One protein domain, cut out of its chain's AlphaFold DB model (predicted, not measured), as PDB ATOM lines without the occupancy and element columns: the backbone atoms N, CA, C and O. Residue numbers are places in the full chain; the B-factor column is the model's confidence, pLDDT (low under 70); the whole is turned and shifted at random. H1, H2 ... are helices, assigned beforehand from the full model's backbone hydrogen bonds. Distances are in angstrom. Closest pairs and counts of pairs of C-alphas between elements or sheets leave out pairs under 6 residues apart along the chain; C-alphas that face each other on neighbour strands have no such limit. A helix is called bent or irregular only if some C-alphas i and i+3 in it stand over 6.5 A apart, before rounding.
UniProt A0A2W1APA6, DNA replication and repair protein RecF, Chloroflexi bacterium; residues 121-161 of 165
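AT A GLANCE: This is residues 121 to 161 of the 165 residues of the protein "DNA replication and repair protein RecF" of Chloroflexi bacterium (UniProt A0A2W1APA6). Three helices follow one another in a flat zigzag: H2 and H3 make an open V, a helical hairpin with its point at the link through Asp 145, and the short H1 is turned away at the other end of H2. The last part of H3 and the tail after it, residues 154 to 161, stick out free at the open end of the V. The printed part has 41 residues with three named helices, H1, H2 and H3 in that order along the chain, and no named strand; the class is all helix. The whole is loose, with a radius of gyration of the C-alphas of 11.8 A, and the C-alphas span 29 by 27 by 11 A.

HOW THE PARTS SIT: The printed part begins with H1, residues 121 to 127, and a tight link of 2 residues joins it to H2, residues 130 to 144. H1 and H2 only just touch, and only at the corner by their link, with 3 pairs of C-alphas within 8 A. H2 touches H1 with residues 132 to 133 alone; the closest C-alphas of the two helices are those of Leu 125 and Arg 133, 5.4 A apart. The lines of H1 and H2 stand at a steep tilt of 59 degrees, and the two run opposite ways. A tight link of 1 residue leads on to H3, residues 146 to 158. H2 and H3 form a helical hairpin and touch, with 7 pairs of C-alphas within 8 A; the closest are those of Ser 142 and Leu 149, 4.6 A apart. H2 touches H3 with residues 138 to 143 alone, and H3 touches H2 with residues 148 to 152 alone. They run opposite ways at a steep tilt of 42 degrees, with their centres 12.3 A apart. H1 and H3 are apart. In H3 every O i to N i+4 pair is within hydrogen-bond range, in H2 10 of 11 and in H1 1 of 3, where 3 of 4 O i to N i+3 pairs are within range.

IN THESE COORDINATES: H1 runs from Gly 121, with its C-alpha at (260.270, 282.433, 102.564), to Tyr 127, 10.4 A from first to last C-alpha. H2, the longest helix with 15 residues, runs 21.6 A from Pro 130, C-alpha at (257.854, 270.132, 95.046), to Val 144. H3 runs 18.6 A from Lys 146 to Ala 158, whose C-alpha is at (241.833, 271.284, 82.354). None of the three helices is bent or irregular.

THE WHOLE: The outline is flat, and the two C-alphas farthest apart, those of Leu 123 and Ala 158, are 30.7 A from each other. The printed part has no cut, and both of its links are tight. Residues 126 to 131 stand free, and so do residues 154 to 161, of which 154 to 158 belong to H3. The mean pLDDT of the printed part is 92.9, and one residue, Arg 161, is under 70.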
ATOM      1  N   GLY A 121     261.041 283.630 102.917       87.25
ATOM      2  CA  GLY A 121     260.270 282.433 102.564       87.25
ATOM      3  C   GLY A 121     260.918 281.582 101.470       87.25
ATOM      4  O   GLY A 121     260.520 280.441 101.271       87.25
ATOM      5  N   ASP A 122     261.952 282.083 100.790       92.06
ATOM      6  CA  ASP A 122     262.601 281.360  99.693       92.06
ATOM      7  C   ASP A 122     263.385 280.130 100.183       92.06
ATOM      8  O   ASP A 122     263.750 279.274  99.380       92.06
ATOM      9  N   LEU A 123     263.586 279.973 101.499       92.94
ATOM     10  CA  LEU A 123     264.079 278.726 102.097       92.94
ATOM     11  C   LEU A 123     263.190 277.519 101.750       92.94
ATOM     12  O   LEU A 123     263.696 276.401 101.620       92.94
ATOM     13  N   ASP A 124     261.894 277.740 101.510       92.88
ATOM     14  CA  ASP A 124     260.958 276.699 101.077       92.88
ATOM     15  C   ASP A 124     261.260 276.187  99.660       92.88
ATOM     16  O   ASP A 124     260.810 275.107  99.279       92.88
ATOM     17  N   LEU A 125     262.067 276.902  98.869       93.44
ATOM     18  CA  LEU A 125     262.575 276.368  97.605       93.44
ATOM     19  C   LEU A 125     263.556 275.214  97.832       93.44
ATOM     20  O   LEU A 125     263.650 274.327  96.984       93.44
ATOM     21  N   ILE A 126     264.273 275.211  98.960       95.00
ATOM     22  CA  ILE A 126     265.254 274.178  99.307       95.00
ATOM     23  C   ILE A 126     264.580 273.055 100.096       95.00
ATOM     24  O   ILE A 126     264.708 271.886  99.737       95.00
ATOM     25  N   TYR A 127     263.859 273.415 101.160       94.50
ATOM     26  CA  TYR A 127     263.336 272.458 102.142       94.50
ATOM     27  C   TYR A 127     261.838 272.169 101.997       94.50
ATOM     28  O   TYR A 127     261.326 271.247 102.629       94.50
ATOM     29  N   GLY A 128     261.127 272.947 101.182       92.94
ATOM     30  CA  GLY A 128     259.688 272.826 101.001       92.94
ATOM     31  C   GLY A 128     259.281 271.772  99.974       92.94
ATOM     32  O   GLY A 128     260.077 271.015  99.407       92.94
ATOM     33  N   SER A 129     257.976 271.714  99.722       95.44
ATOM     34  CA  SER A 129     257.400 270.712  98.834       95.44
ATOM     35  C   SER A 129     257.747 270.977  97.356       95.44
ATOM     36  O   SER A 129     258.025 272.109  96.945       95.44
ATOM     37  N   PRO A 130     257.672 269.951  96.487       95.81
ATOM     38  CA  PRO A 130     257.854 270.132  95.046       95.81
ATOM     39  C   PRO A 130     256.901 271.157  94.415       95.81
ATOM     40  O   PRO A 130     257.234 271.733  93.381       95.81
ATOM     41  N   SER A 131     255.725 271.401  95.008       92.75
ATOM     42  CA  SER A 131     254.773 272.379  94.473       92.75
ATOM     43  C   SER A 131     255.283 273.816  94.587       92.75
ATOM     44  O   SER A 131     255.021 274.601  93.680       92.75
ATOM     45  N   VAL A 132     256.060 274.146  95.625       92.69
ATOM     46  CA  VAL A 132     256.670 275.477  95.789       92.69
ATOM     47  C   VAL A 132     257.682 275.736  94.674       92.69
ATOM     48  O   VAL A 132     257.592 276.749  93.984       92.69
ATOM     49  N   ARG A 133     258.584 274.777  94.422       95.56
ATOM     50  CA  ARG A 133     259.576 274.860  93.336       95.56
ATOM     51  C   ARG A 133     258.930 274.940  91.955       95.56
ATOM     52  O   ARG A 133     259.337 275.772  91.153       95.56
ATOM     53  N   ARG A 134     257.908 274.115  91.687       95.38
ATOM     54  CA  ARG A 134     257.150 274.182  90.424       95.38
ATOM     55  C   ARG A 134     256.505 275.547  90.248       95.38
ATOM     56  O   ARG A 134     256.767 276.203  89.256       95.38
ATOM     57  N   ARG A 135     255.772 276.033  91.254       92.44
ATOM     58  CA  ARG A 135     255.154 277.364  91.205       92.44
ATOM     59  C   ARG A 135     256.184 278.466  90.944       92.44
ATOM     60  O   ARG A 135     255.898 279.378  90.176       92.44
ATOM     61  N   TYR A 136     257.350 278.400  91.584       94.00
ATOM     62  CA  TYR A 136     258.432 279.359  91.366       94.00
ATOM     63  C   TYR A 136     258.929 279.337  89.913       94.00
ATOM     64  O   TYR A 136     258.970 280.384  89.269       94.00
ATOM     65  N   LEU A 137     259.226 278.150  89.373       95.50
ATOM     66  CA  LEU A 137     259.650 277.985  87.980       95.50
ATOM     67  C   LEU A 137     258.571 278.432  86.991       95.50
ATOM     68  O   LEU A 137     258.878 279.187  86.073       95.50
ATOM     69  N   ASP A 138     257.313 278.043  87.209       96.00
ATOM     70  CA  ASP A 138     256.189 278.415  86.350       96.00
ATOM     71  C   ASP A 138     256.044 279.946  86.267       96.00
ATOM     72  O   ASP A 138     255.768 280.488  85.195       96.00
ATOM     73  N   ILE A 139     256.249 280.660  87.384       95.00
ATOM     74  CA  ILE A 139     256.210 282.129  87.431       95.00
ATOM     75  C   ILE A 139     257.368 282.743  86.638       95.00
ATOM     76  O   ILE A 139     257.140 283.686  85.883       95.00
ATOM     77  N   LEU A 140     258.595 282.240  86.801       95.81
ATOM     78  CA  LEU A 140     259.755 282.761  86.073       95.81
ATOM     79  C   LEU A 140     259.632 282.516  84.566       95.81
ATOM     80  O   LEU A 140     259.819 283.441  83.780       95.81
ATOM     81  N   LEU A 141     259.257 281.298  84.168       97.06
ATOM     82  CA  LEU A 141     259.058 280.938  82.764       97.06
ATOM     83  C   LEU A 141     257.944 281.773  82.133       97.06
ATOM     84  O   LEU A 141     258.119 282.290  81.037       97.06
ATOM     85  N   SER A 142     256.843 282.001  82.853       97.00
ATOM     86  CA  SER A 142     255.731 282.828  82.369       97.00
ATOM     87  C   SER A 142     256.101 284.287  82.083       97.00
ATOM     88  O   SER A 142     255.414 284.928  81.294       97.00
ATOM     89  N   GLN A 143     257.136 284.833  82.735       96.69
ATOM     90  CA  GLN A 143     257.616 286.198  82.477       96.69
ATOM     91  C   GLN A 143     258.466 286.293  81.203       96.69
ATOM     92  O   GLN A 143     258.579 287.366  80.625       96.69
ATOM     93  N   VAL A 144     259.086 285.192  80.775       96.62
ATOM     94  CA  VAL A 144     260.010 285.175  79.629       96.62
ATOM     95  C   VAL A 144     259.349 284.580  78.386       96.62
ATOM     96  O   VAL A 144     259.634 285.007  77.271       96.62
ATOM     97  N   ASP A 145     258.446 283.620  78.573       97.31
ATOM     98  CA  ASP A 145     257.801 282.863  77.510       97.31
ATOM     99  C   ASP A 145     256.270 282.960  77.615       97.31
ATOM    100  O   ASP A 145     255.609 282.411  78.505       97.31
ATOM    101  N   LYS A 146     255.687 283.669  76.645       94.81
ATOM    102  CA  LYS A 146     254.241 283.865  76.538       94.81
ATOM    103  C   LYS A 146     253.505 282.587  76.129       94.81
ATOM    104  O   LYS A 146     252.366 282.392  76.558       94.81
ATOM    105  N   GLU A 147     254.110 281.725  75.315       96.88
ATOM    106  CA  GLU A 147     253.507 280.443  74.937       96.88
ATOM    107  C   GLU A 147     253.437 279.511  76.143       96.88
ATOM    108  O   GLU A 147     252.403 278.875  76.376       96.88
ATOM    109  N   TYR A 148     254.484 279.508  76.971       97.75
ATOM    110  CA  TYR A 148     254.477 278.807  78.249       97.75
ATOM    111  C   TYR A 148     253.348 279.309  79.162       97.75
ATOM    112  O   TYR A 148     252.564 278.504  79.672       97.75
ATOM    113  N   LEU A 149     253.193 280.632  79.317       96.31
ATOM    114  CA  LEU A 149     252.110 281.229  80.114       96.31
ATOM    115  C   LEU A 149     250.715 280.800  79.626       96.31
ATOM    116  O   LEU A 149     249.819 280.527  80.430       96.31
ATOM    117  N   LEU A 150     250.500 280.743  78.312       95.62
ATOM    118  CA  LEU A 150     249.229 280.286  77.748       95.62
ATOM    119  C   LEU A 150     249.016 278.792  78.009       95.62
ATOM    120  O   LEU A 150     247.930 278.394  78.438       95.62
ATOM    121  N   SER A 151     250.059 277.988  77.814       96.44
ATOM    122  CA  SER A 151     250.044 276.542  78.041       96.44
ATOM    123  C   SER A 151     249.715 276.195  79.494       96.44
ATOM    124  O   SER A 151     248.797 275.412  79.748       96.44
ATOM    125  N   ILE A 152     250.375 276.832  80.469       95.25
ATOM    126  CA  ILE A 152     250.126 276.569  81.894       95.25
ATOM    127  C   ILE A 152     248.716 277.005  82.319       95.25
ATOM    128  O   ILE A 152     248.067 276.320  83.109       95.25
ATOM    129  N   GLN A 153     248.182 278.097  81.759       93.50
ATOM    130  CA  GLN A 153     246.803 278.523  82.023       93.50
ATOM    131  C   GLN A 153     245.768 277.541  81.470       93.50
ATOM    132  O   GLN A 153     244.733 277.325  82.102       93.50
ATOM    133  N   GLN A 154     246.011 276.976  80.287       94.25
ATOM    134  CA  GLN A 154     245.143 275.950  79.708       94.25
ATOM    135  C   GLN A 154     245.205 274.665  80.533       94.25
ATOM    136  O   GLN A 154     244.161 274.133  80.909       94.25
ATOM    137  N   TYR A 155     246.411 274.233  80.900       93.31
ATOM    138  CA  TYR A 155     246.627 273.066  81.748       93.31
ATOM    139  C   TYR A 155     245.897 273.188  83.096       93.31
ATOM    140  O   TYR A 155     245.123 272.310  83.467       93.31
ATOM    141  N   GLN A 156     246.045 274.322  83.791       90.75
ATOM    142  CA  GLN A 156     245.367 274.571  85.071       90.75
ATOM    143  C   GLN A 156     243.835 274.600  84.962       90.75
ATOM    144  O   GLN A 156     243.153 274.290  85.935       90.75
ATOM    145  N   LYS A 157     243.280 274.979  83.803       90.25
ATOM    146  CA  LYS A 157     241.829 274.927  83.556       90.25
ATOM    147  C   LYS A 157     241.328 273.511  83.281       90.25
ATOM    148  O   LYS A 157     240.169 273.231  83.569       90.25
ATOM    149  N   ALA A 158     242.171 272.662  82.696       90.69
ATOM    150  CA  ALA A 158     241.833 271.284  82.354       90.69
ATOM    151  C   ALA A 158     241.900 270.335  83.561       90.69
ATOM    152  O   ALA A 158     241.231 269.305  83.555       90.69
ATOM    153  N   ILE A 159     242.679 270.670  84.597       85.62
ATOM    154  CA  ILE A 159     242.732 269.879  85.830       85.62
ATOM    155  C   ILE A 159     241.393 269.996  86.586       85.62
ATOM    156  O   ILE A 159     240.998 271.107  86.959       85.62
ATOM    157  N   PRO A 160     240.704 268.874  86.869       76.75
ATOM    158  CA  PRO A 160     239.527 268.868  87.728       76.75
ATOM    159  C   PRO A 160     239.882 269.390  89.122       76.75
ATOM    160  O   PRO A 160     240.870 268.966  89.720       76.75
ATOM    161  N   ARG A 161     239.051 270.275  89.684       59.00
ATOM    162  CA  ARG A 161     239.274 270.870  91.019       59.00
ATOM    163  C   ARG A 161     239.258 269.866  92.187       59.00
ATOM    164  O   ARG A 161     239.513 270.278  93.311       59.00
TER     165      ARG A 161